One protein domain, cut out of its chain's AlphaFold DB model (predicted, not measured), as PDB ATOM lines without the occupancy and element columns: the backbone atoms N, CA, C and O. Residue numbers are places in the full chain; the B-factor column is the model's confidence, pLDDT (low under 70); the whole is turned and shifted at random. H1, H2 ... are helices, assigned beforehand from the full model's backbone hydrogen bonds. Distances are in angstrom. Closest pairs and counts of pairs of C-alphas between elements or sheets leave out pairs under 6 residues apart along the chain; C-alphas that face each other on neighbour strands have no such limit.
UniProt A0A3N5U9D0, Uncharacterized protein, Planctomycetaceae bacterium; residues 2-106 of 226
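Overview. This is residues 2 to 106 of the 226 residues of an uncharacterized protein of Planctomycetaceae bacterium (UniProt A0A3N5U9D0). Long helix H1 is crossed by H5, which folds back along H4 as a hairpin; residues 2 to 11 stick out. Short H2 and H3 lead from H1 to H4. The printed part, 105 residues with five named helices, H1 to H5 in order, is all helix and loose, radius of gyration of the C-alphas 16.9 A, spanning 53 by 31 by 23 A.

Along the chain. Find C-alpha 2 at (24.727, 35.908, 40.238); H1, residues 2 to 36, runs 50.3 A. H2 is residues 40 to 44, H3 46 to 50, H4 52 to 70, and H5 76 to 100, reaching C-alpha 100 at (-5.575, 36.225, 22.412).

Arrangement. H1 touches H5 at a steep tilt of 51 degrees, closest C-alphas Ser 20 and Ser 95, 4.9 A. H4 and H5, a hairpin, touch closest at C-alphas Thr 56 and Leu 89, 6.6 A. Every O i to N i+4 pair is within hydrogen-bond range in H2, H3 and H5, 28 of 31 in H1, 13 of 15 in H4.

Size, cuts and confidence. The printed part has no cut, its links are tight, and pLDDT is under 70 at residues 2 to 6, 16 and 20.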
ATOM      1  N   LYS A   2      26.135  35.429  40.289       53.75
ATOM      2  CA  LYS A   2      24.727  35.908  40.238       53.75
ATOM      3  C   LYS A   2      24.467  37.188  39.411       53.75
ATOM      4  O   LYS A   2      23.340  37.392  38.971       53.75
ATOM      5  N   SER A   3      25.472  38.037  39.158       58.25
ATOM      6  CA  SER A   3      25.283  39.315  38.435       58.25
ATOM      7  C   SER A   3      25.120  39.162  36.915       58.25
ATOM      8  O   SER A   3      24.406  39.949  36.299       58.25
ATOM      9  N   GLY A   4      25.722  38.128  36.314       54.72
ATOM     10  CA  GLY A   4      25.617  37.865  34.873       54.72
ATOM     11  C   GLY A   4      24.211  37.434  34.444       54.72
ATOM     12  O   GLY A   4      23.707  37.902  33.428       54.72
ATOM     13  N   CYS A   5      23.534  36.625  35.265       63.78
ATOM     14  CA  CYS A   5      22.203  36.099  34.953       63.78
ATOM     15  C   CYS A   5      21.128  37.205  34.897       63.78
ATOM     16  O   CYS A   5      20.281  37.205  34.006       63.78
ATOM     17  N   ARG A   6      21.210  38.219  35.778       69.06
ATOM     18  CA  ARG A   6      20.271  39.359  35.780       69.06
ATOM     19  C   ARG A   6      20.377  40.232  34.527       69.06
ATOM     20  O   ARG A   6      19.352  40.677  34.020       69.06
ATOM     21  N   ARG A   7      21.590  40.464  34.009       71.00
ATOM     22  CA  ARG A   7      21.785  41.281  32.794       71.00
ATOM     23  C   ARG A   7      21.238  40.592  31.545       71.00
ATOM     24  O   ARG A   7      20.622  41.249  30.716       71.00
ATOM     25  N   VAL A   8      21.418  39.274  31.442       72.06
ATOM     26  CA  VAL A   8      20.887  38.487  30.319       72.06
ATOM     27  C   VAL A   8      19.358  38.432  30.365       72.06
ATOM     28  O   VAL A   8      18.717  38.682  29.349       72.06
ATOM     29  N   ALA A   9      18.766  38.198  31.542       71.19
ATOM     30  CA  ALA A   9      17.311  38.192  31.705       71.19
ATOM     31  C   ALA A   9      16.669  39.547  31.347       71.19
ATOM     32  O   ALA A   9      15.672  39.580  30.629       71.19
ATOM     33  N   GLY A  10      17.271  40.661  31.780       77.19
ATOM     34  CA  GLY A  10      16.803  42.004  31.421       77.19
ATOM     35  C   GLY A  10      16.853  42.273  29.913       77.19
ATOM     36  O   GLY A  10      15.905  42.822  29.358       77.19
ATOM     37  N   GLY A  11      17.913  41.824  29.232       74.44
ATOM     38  CA  GLY A  11      18.026  41.942  27.775       74.44
ATOM     39  C   GLY A  11      16.964  41.136  27.022       74.44
ATOM     40  O   GLY A  11      16.365  41.644  26.080       74.44
ATOM     41  N   VAL A  12      16.681  39.905  27.461       73.38
ATOM     42  CA  VAL A  12      15.635  39.061  26.855       73.38
ATOM     43  C   VAL A  12      14.248  39.682  27.030       73.38
ATOM     44  O   VAL A  12      13.488  39.736  26.067       73.38
ATOM     45  N   LEU A  13      13.932  40.195  28.224       75.62
ATOM     46  CA  LEU A  13      12.662  40.880  28.484       75.62
ATOM     47  C   LEU A  13      12.503  42.142  27.633       75.62
ATOM     48  O   LEU A  13      11.434  42.363  27.072       75.62
ATOM     49  N   LEU A  14      13.567  42.938  27.492       77.25
ATOM     50  CA  LEU A  14      13.548  44.127  26.644       77.25
ATOM     51  C   LEU A  14      13.292  43.762  25.178       77.25
ATOM     52  O   LEU A  14      12.457  44.392  24.536       77.25
ATOM     53  N   ILE A  15      13.961  42.730  24.655       74.94
ATOM     54  CA  ILE A  15      13.738  42.264  23.279       74.94
ATOM     55  C   ILE A  15      12.295  41.782  23.114       74.94
ATOM     56  O   ILE A  15      11.629  42.190  22.170       74.94
ATOM     57  N   ALA A  16      11.784  40.968  24.041       67.69
ATOM     58  CA  ALA A  16      10.407  40.486  23.983       67.69
ATOM     59  C   ALA A  16       9.388  41.637  24.009       67.69
ATOM     60  O   ALA A  16       8.434  41.632  23.233       67.69
ATOM     61  N   PHE A  17       9.621  42.650  24.848       74.69
ATOM     62  CA  PHE A  17       8.784  43.844  24.923       74.69
ATOM     63  C   PHE A  17       8.818  44.658  23.624       74.69
ATOM     64  O   PHE A  17       7.764  44.984  23.083       74.69
ATOM     65  N   VAL A  18      10.010  44.935  23.085       76.75
ATOM     66  CA  VAL A  18      10.179  45.680  21.826       76.75
ATOM     67  C   VAL A  18       9.503  44.953  20.668       76.75
ATOM     68  O   VAL A  18       8.828  45.585  19.864       76.75
ATOM     69  N   VAL A  19       9.634  43.627  20.598       70.50
ATOM     70  CA  VAL A  19       8.992  42.821  19.553       70.50
ATOM     71  C   VAL A  19       7.477  42.820  19.717       70.50
ATOM     72  O   VAL A  19       6.776  43.053  18.741       70.50
ATOM     73  N   SER A  20       6.965  42.627  20.935       67.94
ATOM     74  CA  SER A  20       5.522  42.677  21.196       67.94
ATOM     75  C   SER A  20       4.927  44.036  20.814       67.94
ATOM     76  O   SER A  20       3.923  44.098  20.107       67.94
ATOM     77  N   TRP A  21       5.603  45.129  21.180       75.88
ATOM     78  CA  TRP A  21       5.238  46.481  20.758       75.88
ATOM     79  C   TRP A  21       5.272  46.646  19.236       75.88
ATOM     80  O   TRP A  21       4.378  47.257  18.659       75.88
ATOM     81  N   PHE A  22       6.279  46.090  18.564       73.38
ATOM     82  CA  PHE A  22       6.418  46.190  17.112       73.38
ATOM     83  C   PHE A  22       5.403  45.337  16.340       73.38
ATOM     84  O   PHE A  22       5.146  45.609  15.174       73.38
ATOM     85  N   VAL A  23       4.809  44.318  16.961       71.88
ATOM     86  CA  VAL A  23       3.721  43.539  16.355       71.88
ATOM     87  C   VAL A  23       2.391  44.243  16.588       71.88
ATOM     88  O   VAL A  23       1.699  44.598  15.637       71.88
ATOM     89  N   TRP A  24       2.054  44.500  17.852       77.31
ATOM     90  CA  TRP A  24       0.755  45.052  18.220       77.31
ATOM     91  C   TRP A  24       0.611  46.531  17.900       77.31
ATOM     92  O   TRP A  24      -0.482  46.953  17.558       77.31
ATOM     93  N   GLY A  25       1.684  47.320  17.970       81.62
ATOM     94  CA  GLY A  25       1.654  48.757  17.701       81.62
ATOM     95  C   GLY A  25       1.276  49.074  16.252       81.62
ATOM     96  O   GLY A  25       0.253  49.718  16.029       81.62
ATOM     97  N   PRO A  26       2.039  48.602  15.249       82.31
ATOM     98  CA  PRO A  26       1.687  48.762  13.841       82.31
ATOM     99  C   PRO A  26       0.353  48.110  13.483       82.31
ATOM    100  O   PRO A  26      -0.416  48.715  12.746       82.31
ATOM    101  N   LEU A  27       0.041  46.925  14.024       84.19
ATOM    102  CA  LEU A  27      -1.251  46.278  13.784       84.19
ATOM    103  C   LEU A  27      -2.405  47.139  14.320       84.19
ATOM    104  O   LEU A  27      -3.318  47.472  13.573       84.19
ATOM    105  N   ALA A  28      -2.331  47.579  15.576       87.44
ATOM    106  CA  ALA A  28      -3.296  48.496  16.176       87.44
ATOM    107  C   ALA A  28      -3.425  49.796  15.377       87.44
ATOM    108  O   ALA A  28      -4.536  50.260  15.149       87.44
ATOM    109  N   LEU A  29      -2.305  50.365  14.919       88.94
ATOM    110  CA  LEU A  29      -2.299  51.577  14.104       88.94
ATOM    111  C   LEU A  29      -2.992  51.354  12.755       88.94
ATOM    112  O   LEU A  29      -3.793  52.190  12.354       88.94
ATOM    113  N   ILE A  30      -2.729  50.233  12.075       89.50
ATOM    114  CA  ILE A  30      -3.384  49.878  10.808       89.50
ATOM    115  C   ILE A  30      -4.894  49.761  11.008       89.50
ATOM    116  O   ILE A  30      -5.645  50.341  10.229       89.50
ATOM    117  N   PHE A  31      -5.343  49.064  12.053       91.31
ATOM    118  CA  PHE A  31      -6.770  48.917  12.346       91.31
ATOM    119  C   PHE A  31      -7.411  50.247  12.749       91.31
ATOM    120  O   PHE A  31      -8.490  50.574  12.262       91.31
ATOM    121  N   TYR A  32      -6.732  51.054  13.565       93.81
ATOM    122  CA  TYR A  32      -7.192  52.393  13.932       93.81
ATOM    123  C   TYR A  32      -7.348  53.298  12.708       93.81
ATOM    124  O   TYR A  32      -8.387  53.927  12.532       93.81
ATOM    125  N   VAL A  33      -6.342  53.337  11.831       93.44
ATOM    126  CA  VAL A  33      -6.398  54.076  10.561       93.44
ATOM    127  C   VAL A  33      -7.492  53.498   9.656       93.44
ATOM    128  O   VAL A  33      -8.232  54.254   9.030       93.44
ATOM    129  N   GLY A  34      -7.655  52.173   9.647       92.31
ATOM    130  CA  GLY A  34      -8.757  51.462   9.001       92.31
ATOM    131  C   GLY A  34     -10.120  51.973   9.445       92.31
ATOM    132  O   GLY A  34     -10.944  52.298   8.595       92.31
ATOM    133  N   GLY A  35     -10.326  52.131  10.751       93.56
ATOM    134  CA  GLY A  35     -11.544  52.704  11.323       93.56
ATOM    135  C   GLY A  35     -11.707  54.180  11.006       93.56
ATOM    136  O   GLY A  35     -12.781  54.600  10.589       93.56
ATOM    137  N   LEU A  36     -10.632  54.959  11.126       95.31
ATOM    138  CA  LEU A  36     -10.644  56.404  10.895       95.31
ATOM    139  C   LEU A  36     -11.067  56.774   9.468       95.31
ATOM    140  O   LEU A  36     -11.712  57.798   9.260       95.31
ATOM    141  N   PHE A  37     -10.706  55.946   8.490       93.50
ATOM    142  CA  PHE A  37     -11.121  56.110   7.095       93.50
ATOM    143  C   PHE A  37     -12.265  55.179   6.690       93.50
ATOM    144  O   PHE A  37     -12.672  55.210   5.530       93.50
ATOM    145  N   ASN A  38     -12.755  54.351   7.617       92.19
ATOM    146  CA  ASN A  38     -13.728  53.290   7.372       92.19
ATOM    147  C   ASN A  38     -13.388  52.454   6.115       92.19
ATOM    148  O   ASN A  38     -14.221  52.215   5.242       92.19
ATOM    149  N   SER A  39     -12.112  52.076   5.981       89.81
ATOM    150  CA  SER A  39     -11.555  51.451   4.777       89.81
ATOM    151  C   SER A  39     -11.493  49.933   4.905       89.81
ATOM    152  O   SER A  39     -10.648  49.375   5.609       89.81
ATOM    153  N   LEU A  40     -12.348  49.255   4.138       82.19
ATOM    154  CA  LEU A  40     -12.408  47.794   4.066       82.19
ATOM    155  C   LEU A  40     -11.116  47.175   3.500       82.19
ATOM    156  O   LEU A  40     -10.734  46.069   3.873       82.19
ATOM    157  N   TRP A  41     -10.380  47.912   2.663       84.06
ATOM    158  CA  TRP A  41      -9.099  47.458   2.112       84.06
ATOM    159  C   TRP A  41      -8.036  47.217   3.185       84.06
ATOM    160  O   TRP A  41      -7.274  46.257   3.083       84.06
ATOM    161  N   LEU A  42      -7.993  48.049   4.231       82.56
ATOM    162  CA  LEU A  42      -7.031  47.876   5.322       82.56
ATOM    163  C   LEU A  42      -7.338  46.619   6.144       82.56
ATOM    164  O   LEU A  42      -6.411  45.922   6.558       82.56
ATOM    165  N   PHE A  43      -8.616  46.261   6.287       76.06
ATOM    166  CA  PHE A  43      -8.995  44.973   6.861       76.06
ATOM    167  C   PHE A  43      -8.617  43.795   5.978       76.06
ATOM    168  O   PHE A  43      -8.136  42.796   6.504       76.06
ATOM    169  N   MET A  44      -8.776  43.904   4.656       79.94
ATOM    170  CA  MET A  44      -8.426  42.826   3.721       79.94
ATOM    171  C   MET A  44      -6.930  42.489   3.715       79.94
ATOM    172  O   MET A  44      -6.554  41.386   3.330       79.94
ATOM    173  N   LEU A  45      -6.068  43.395   4.188       81.31
ATOM    174  CA  LEU A  45      -4.643  43.118   4.398       81.31
ATOM    175  C   LEU A  45      -4.360  42.374   5.712       81.31
ATOM    176  O   LEU A  45      -3.302  41.755   5.853       81.31
ATOM    177  N   SER A  46      -5.282  42.400   6.676       81.06
ATOM    178  CA  SER A  46      -5.069  41.777   7.984       81.06
ATOM    179  C   SER A  46      -4.921  40.248   7.927       81.06
ATOM    180  O   SER A  46      -3.990  39.751   8.567       81.06
ATOM    181  N   PRO A  47      -5.682  39.476   7.114       80.62
ATOM    182  CA  PRO A  47      -5.441  38.043   6.949       80.62
ATOM    183  C   PRO A  47      -4.021  37.740   6.468       80.62
ATOM    184  O   PRO A  47      -3.414  36.783   6.938       80.62
ATOM    185  N   CYS A  48      -3.446  38.576   5.594       81.94
ATOM    186  CA  CYS A  48      -2.067  38.400   5.134       81.94
ATOM    187  C   CYS A  48      -1.059  38.496   6.289       81.94
ATOM    188  O   CYS A  48      -0.086  37.743   6.310       81.94
ATOM    189  N   LEU A  49      -1.304  39.369   7.273       79.31
ATOM    190  CA  LEU A  49      -0.495  39.446   8.492       79.31
ATOM    191  C   LEU A  49      -0.727  38.232   9.398       79.31
ATOM    192  O   LEU A  49       0.234  37.668   9.918       79.31
ATOM    193  N   PHE A  50      -1.975  37.780   9.539       81.25
ATOM    194  CA  PHE A  50      -2.293  36.579  10.317       81.25
ATOM    195  C   PHE A  50      -1.669  35.309   9.723       81.25
ATOM    196  O   PHE A  50      -1.256  34.438  10.484       81.25
ATOM    197  N   LEU A  51      -1.493  35.220   8.399       86.19
ATOM    198  CA  LEU A  51      -0.784  34.112   7.739       86.19
ATOM    199  C   LEU A  51       0.701  34.016   8.133       86.19
ATOM    200  O   LEU A  51       1.288  32.935   8.048       86.19
ATOM    201  N   LEU A  52       1.312  35.095   8.635       83.00
ATOM    202  CA  LEU A  52       2.680  35.054   9.163       83.00
ATOM    203  C   LEU A  52       2.777  34.247  10.467       83.00
ATOM    204  O   LEU A  52       3.848  33.725  10.783       83.00
ATOM    205  N   ILE A  53       1.676  34.094  11.208       83.00
ATOM    206  CA  ILE A  53       1.633  33.332  12.462       83.00
ATOM    207  C   ILE A  53       1.866  31.836  12.226       83.00
ATOM    208  O   ILE A  53       2.849  31.328  12.769       83.00
ATOM    209  N   PRO A  54       1.054  31.106  11.429       84.94
ATOM    210  CA  PRO A  54       1.280  29.681  11.206       84.94
ATOM    211  C   PRO A  54       2.637  29.421  10.550       84.94
ATOM    212  O   PRO A  54       3.319  28.472  10.935       84.94
ATOM    213  N   LEU A  55       3.087  30.299   9.641       88.31
ATOM    214  CA  LEU A  55       4.443  30.231   9.090       88.31
ATOM    215  C   LEU A  55       5.481  30.286  10.217       88.31
ATOM    216  O   LEU A  55       6.334  29.405  10.313       88.31
ATOM    217  N   THR A  56       5.380  31.260  11.120       84.44
ATOM    218  CA  THR A  56       6.312  31.391  12.247       84.44
ATOM    219  C   THR A  56       6.262  30.183  13.181       84.44
ATOM    220  O   THR A  56       7.313  29.671  13.563       84.44
ATOM    221  N   VAL A  57       5.070  29.672  13.501       82.88
ATOM    222  CA  VAL A  57       4.881  28.487  14.355       82.88
ATOM    223  C   VAL A  57       5.513  27.234  13.739       82.88
ATOM    224  O   VAL A  57       6.094  26.433  14.467       82.88
ATOM    225  N   ILE A  58       5.468  27.077  12.411       89.25
ATOM    226  CA  ILE A  58       6.087  25.948  11.696       89.25
ATOM    227  C   ILE A  58       7.607  26.125  11.574       89.25
ATOM    228  O   ILE A  58       8.368  25.177  11.787       89.25
ATOM    229  N   PHE A  59       8.084  27.326  11.236       86.81
ATOM    230  CA  PHE A  59       9.512  27.569  11.020       86.81
ATOM    231  C   PHE A  59      10.316  27.617  12.319       86.81
ATOM    232  O   PHE A  59      11.472  27.191  12.320       86.81
ATOM    233  N   LEU A  60       9.723  28.074  13.425       87.62
ATOM    234  CA  LEU A  60      10.384  28.164  14.727       87.62
ATOM    235  C   LEU A  60      11.002  26.827  15.195       87.62
ATOM    236  O   LEU A  60      12.204  26.814  15.468       87.62
ATOM    237  N   PRO A  61      10.287  25.682  15.241       87.69
ATOM    238  CA  PRO A  61      10.872  24.404  15.653       87.69
ATOM    239  C   PRO A  61      11.923  23.882  14.666       87.69
ATOM    240  O   PRO A  61      12.923  23.289  15.082       87.69
ATOM    241  N   VAL A  62      11.754  24.127  13.362       91.06
ATOM    242  CA  VAL A  62      12.748  23.748  12.342       91.06
ATOM    243  C   VAL A  62      14.045  24.528  12.547       91.06
ATOM    244  O   VAL A  62      15.134  23.944  12.534       91.06
ATOM    245  N   LEU A  63      13.937  25.839  12.772       88.94
ATOM    246  CA  LEU A  63      15.066  26.716  13.043       88.94
ATOM    247  C   LEU A  63      15.744  26.340  14.366       88.94
ATOM    248  O   LEU A  63      16.971  26.221  14.407       88.94
ATOM    249  N   ALA A  64      14.962  26.061  15.412       88.94
ATOM    250  CA  ALA A  64      15.454  25.599  16.706       88.94
ATOM    251  C   ALA A  64      16.263  24.309  16.562       88.94
ATOM    252  O   ALA A  64      17.429  24.253  16.959       88.94
ATOM    253  N   ARG A  65      15.691  23.295  15.900       92.81
ATOM    254  CA  ARG A  65      16.365  22.018  15.642       92.81
ATOM    255  C   ARG A  65      17.660  22.218  14.857       92.81
ATOM    256  O   ARG A  65      18.693  21.672  15.242       92.81
ATOM    257  N   ARG A  66      17.633  22.999  13.772       90.31
ATOM    258  CA  ARG A  66      18.831  23.287  12.960       90.31
ATOM    259  C   ARG A  66      19.913  23.986  13.775       90.31
ATOM    260  O   ARG A  66      21.081  23.618  13.656       90.31
ATOM    261  N   THR A  67      19.519  24.943  14.609       88.88
ATOM    262  CA  THR A  67      20.421  25.699  15.482       88.88
ATOM    263  C   THR A  67      21.082  24.779  16.505       88.88
ATOM    264  O   THR A  67      22.302  24.807  16.633       88.88
ATOM    265  N   VAL A  68      20.318  23.895  17.157       91.19
ATOM    266  CA  VAL A  68      20.841  22.914  18.124       91.19
ATOM    267  C   VAL A  68      21.806  21.930  17.458       91.19
ATOM    268  O   VAL A  68      22.923  21.741  17.935       91.19
ATOM    269  N   VAL A  69      21.421  21.341  16.320       94.12
ATOM    270  CA  VAL A  69      22.251  20.351  15.607       94.12
ATOM    271  C   VAL A  69      23.552  20.970  15.092       94.12
ATOM    272  O   VAL A  69      24.612  20.348  15.162       94.12
ATOM    273  N   ARG A  70      23.497  22.199  14.568       92.56
ATOM    274  CA  ARG A  70      24.677  22.883  14.016       92.56
ATOM    275  C   ARG A  70      25.459  23.675  15.055       92.56
ATOM    276  O   ARG A  70      26.525  24.174  14.714       92.56
ATOM    277  N   TRP A  71      25.003  23.748  16.304       90.88
ATOM    278  CA  TRP A  71      25.520  24.674  17.315       90.88
ATOM    279  C   TRP A  71      27.048  24.686  17.422       90.88
ATOM    280  O   TRP A  71      27.675  25.741  17.362       90.88
ATOM    281  N   ARG A  72      27.666  23.501  17.504       91.75
ATOM    282  CA  ARG A  72      29.129  23.360  17.613       91.75
ATOM    283  C   ARG A  72      29.882  23.822  16.361       91.75
ATOM    284  O   ARG A  72      31.014  24.269  16.491       91.75
ATOM    285  N   LYS A  73      29.256  23.735  15.184       92.38
ATOM    286  CA  LYS A  73      29.841  24.096  13.881       92.38
ATOM    287  C   LYS A  73      29.655  25.570  13.518       92.38
ATOM    288  O   LYS A  73      30.393  26.067  12.682       92.38
ATOM    289  N   LEU A  74      28.684  26.251  14.125       90.06
ATOM    290  CA  LEU A  74      28.455  27.676  13.892       90.06
ATOM    291  C   LEU A  74      29.599  28.503  14.489       90.06
ATOM    292  O   LEU A  74      30.023  28.253  15.625       90.06
ATOM    293  N   SER A  75      30.046  29.513  13.749       93.38
ATOM    294  CA  SER A  75      30.937  30.563  14.244       93.38
ATOM    295  C   SER A  75      30.257  31.385  15.347       93.38
ATOM    296  O   SER A  75      29.032  31.392  15.484       93.38
ATOM    297  N   GLY A  76      31.041  32.119  16.146       89.81
ATOM    298  CA  GLY A  76      30.496  32.952  17.226       89.81
ATOM    299  C   GLY A  76      29.417  33.934  16.745       89.81
ATOM    300  O   GLY A  76      28.365  34.042  17.372       89.81
ATOM    301  N   ARG A  77      29.629  34.574  15.587       90.69
ATOM    302  CA  ARG A  77      28.666  35.503  14.975       90.69
ATOM    303  C   ARG A  77      27.374  34.804  14.542       90.69
ATOM    304  O   ARG A  77      26.290  35.318  14.802       90.69
ATOM    305  N   GLU A  78      27.473  33.630  13.921       89.62
ATOM    306  CA  GLU A  78      26.302  32.864  13.473       89.62
ATOM    307  C   GLU A  78      25.470  32.328  14.640       89.62
ATOM    308  O   GLU A  78      24.242  32.287  14.547       89.62
ATOM    309  N   ARG A  79      26.118  31.951  15.752       88.00
ATOM    310  CA  ARG A  79      25.424  31.564  16.991       88.00
ATOM    311  C   ARG A  79      24.597  32.723  17.530       88.00
ATOM    312  O   ARG A  79      23.415  32.540  17.792       88.00
ATOM    313  N   VAL A  80      25.196  33.914  17.631       86.00
ATOM    314  CA  VAL A  80      24.496  35.120  18.103       86.00
ATOM    315  C   VAL A  80      23.311  35.452  17.198       86.00
ATOM    316  O   VAL A  80      22.207  35.635  17.702       86.00
ATOM    317  N   LEU A  81      23.503  35.470  15.874       87.75
ATOM    318  CA  LEU A  81      22.423  35.778  14.931       87.75
ATOM    319  C   LEU A  81      21.280  34.755  15.015       87.75
ATOM    320  O   LEU A  81      20.113  35.135  15.050       87.75
ATOM    321  N   SER A  82      21.614  33.465  15.094       87.56
ATOM    322  CA  SER A  82      20.623  32.387  15.199       87.56
ATOM    323  C   SER A  82      19.841  32.465  16.515       87.56
ATOM    324  O   SER A  82      18.625  32.287  16.517       87.56
ATOM    325  N   SER A  83      20.507  32.787  17.630       84.44
ATOM    326  CA  SER A  83      19.846  33.036  18.917       84.44
ATOM    327  C   SER A  83      18.939  34.265  18.881       84.44
ATOM    328  O   SER A  83      17.822  34.193  19.386       84.44
ATOM    329  N   LEU A  84      19.372  35.369  18.268       84.88
ATOM    330  CA  LEU A  84      18.538  36.565  18.115       84.88
ATOM    331  C   LEU A  84      17.288  36.275  17.281       84.88
ATOM    332  O   LEU A  84      16.193  36.660  17.682       84.88
ATOM    333  N   LEU A  85      17.432  35.548  16.170       87.25
ATOM    334  CA  LEU A  85      16.303  35.159  15.327       87.25
ATOM    335  C   LEU A  85      15.311  34.260  16.082       87.25
ATOM    336  O   LEU A  85      14.107  34.478  16.004       87.25
ATOM    337  N   MET A  86      15.806  33.293  16.859       85.88
ATOM    338  CA  MET A  86      14.973  32.452  17.730       85.88
ATOM    339  C   MET A  86      14.177  33.281  18.742       85.88
ATOM    340  O   MET A  86      12.976  33.069  18.890       85.88
ATOM    341  N   VAL A  87      14.831  34.225  19.427       84.19
ATOM    342  CA  VAL A  87      14.173  35.102  20.408       84.19
ATOM    343  C   VAL A  87      13.133  35.989  19.727       84.19
ATOM    344  O   VAL A  87      12.030  36.119  20.246       84.19
ATOM    345  N   LEU A  88      13.448  36.550  18.558       84.69
ATOM    346  CA  LEU A  88      12.531  37.380  17.777       84.69
ATOM    347  C   LEU A  88      11.264  36.609  17.385       84.69
ATOM    348  O   LEU A  88      10.160  37.078  17.643       84.69
ATOM    349  N   LEU A  89      11.414  35.414  16.805       84.94
ATOM    350  CA  LEU A  89      10.280  34.582  16.393       84.94
ATOM    351  C   LEU A  89       9.469  34.083  17.599       84.94
ATOM    352  O   LEU A  89       8.241  34.082  17.556       84.94
ATOM    353  N   ALA A  90      10.131  33.698  18.694       83.19
ATOM    354  CA  ALA A  90       9.448  33.304  19.924       83.19
ATOM    355  C   ALA A  90       8.662  34.473  20.540       83.19
ATOM    356  O   ALA A  90       7.518  34.290  20.945       83.19
ATOM    357  N   ALA A  91       9.243  35.677  20.569       84.06
ATOM    358  CA  ALA A  91       8.571  36.881  21.046       84.06
ATOM    359  C   ALA A  91       7.393  37.280  20.146       84.06
ATOM    360  O   ALA A  91       6.349  37.670  20.661       84.06
ATOM    361  N   PHE A  92       7.523  37.117  18.826       84.31
ATOM    362  CA  PHE A  92       6.425  37.311  17.879       84.31
ATOM    363  C   PHE A  92       5.243  36.392  18.219       84.31
ATOM    364  O   PHE A  92       4.143  36.881  18.460       84.31
ATOM    365  N   VAL A  93       5.465  35.080  18.347       84.12
ATOM    366  CA  VAL A  93       4.399  34.122  18.711       84.12
ATOM    367  C   VAL A  93       3.821  34.417  20.098       84.12
ATOM    368  O   VAL A  93       2.602  34.432  20.264       84.12
ATOM    369  N   ALA A  94       4.677  34.697  21.085       83.44
ATOM    370  CA  ALA A  94       4.242  35.032  22.438       83.44
ATOM    371  C   ALA A  94       3.370  36.296  22.465       83.44
ATOM    372  O   ALA A  94       2.387  36.335  23.202       83.44
ATOM    373  N   SER A  95       3.681  37.299  21.638       83.00
ATOM    374  CA  SER A  95       2.872  38.514  21.534       83.00
ATOM    375  C   SER A  95       1.448  38.204  21.067       83.00
ATOM    376  O   SER A  95       0.505  38.687  21.688       83.00
ATOM    377  N   PHE A  96       1.268  37.336  20.066       81.19
ATOM    378  CA  PHE A  96      -0.065  36.899  19.645       81.19
ATOM    379  C   PHE A  96      -0.798  36.158  20.760       81.19
ATOM    380  O   PHE A  96      -1.959  36.455  21.023       81.19
ATOM    381  N   GLY A  97      -0.105  35.257  21.465       83.00
ATOM    382  CA  GLY A  97      -0.665  34.567  22.629       83.00
ATOM    383  C   GLY A  97      -1.174  35.529  23.709       83.00
ATOM    384  O   GLY A  97      -2.260  35.322  24.241       83.00
ATOM    385  N   LEU A  98      -0.438  36.611  23.985       83.44
ATOM    386  CA  LEU A  98      -0.856  37.642  24.944       83.44
ATOM    387  C   LEU A  98      -2.106  38.406  24.490       83.44
ATOM    388  O   LEU A  98      -2.977  38.677  25.315       83.44
ATOM    389  N   GLY A  99      -2.221  38.732  23.201       81.56
ATOM    390  CA  GLY A  99      -3.424  39.397  22.699       81.56
ATOM    391  C   GLY A  99      -4.644  38.485  22.658       81.56
ATOM    392  O   GLY A  99      -5.723  38.921  23.045       81.56
ATOM    393  N   PHE A 100      -4.485  37.206  22.302       82.19
ATOM    394  CA  PHE A 100      -5.575  36.225  22.412       82.19
ATOM    395  C   PHE A 100      -6.004  35.980  23.864       82.19
ATOM    396  O   PHE A 100      -7.167  35.685  24.113       82.19
ATOM    397  N   ALA A 101      -5.094  36.147  24.826       85.38
ATOM    398  CA  ALA A 101      -5.413  36.118  26.250       85.38
ATOM    399  C   ALA A 101      -6.088  37.412  26.760       85.38
ATOM    400  O   ALA A 101      -6.357  37.517  27.955       85.38
ATOM    401  N   GLY A 102      -6.336  38.403  25.894       83.31
ATOM    402  CA  GLY A 102      -6.995  39.662  26.252       83.31
ATOM    403  C   GLY A 102      -6.126  40.632  27.059       83.31
ATOM    404  O   GLY A 102      -6.646  41.565  27.664       83.31
ATOM    405  N   VAL A 103      -4.802  40.433  27.098       84.94
ATOM    406  CA  VAL A 103      -3.882  41.297  27.866       84.94
ATOM    407  C   VAL A 103      -3.644  42.638  27.161       84.94
ATOM    408  O   VAL A 103      -3.343  43.642  27.805       84.94
ATOM    409  N   THR A 104      -3.776  42.668  25.836       81.81
ATOM    410  CA  THR A 104      -3.649  43.873  25.009       81.81
ATOM    411  C   THR A 104      -4.980  44.189  24.330       81.81
ATOM    412  O   THR A 104      -5.704  43.246  24.009       81.81
ATOM    413  N   PRO A 105      -5.291  45.473  24.054       83.38
ATOM    414  CA  PRO A 105      -6.468  45.833  23.266       83.38
ATOM    415  C   PRO A 105      -6.498  45.052  21.956       83.38
ATOM    416  O   PRO A 105      -5.462  44.917  21.292       83.38
ATOM    417  N   SER A 106      -7.668  44.536  21.594       86.12
ATOM    418  CA  SER A 106      -7.810  43.791  20.353       86.12
ATOM    419  C   SER A 106      -7.618  44.737  19.153       86.12
ATOM    420  O   SER A 106      -7.865  45.946  19.262       86.12
TER     421      SER A 106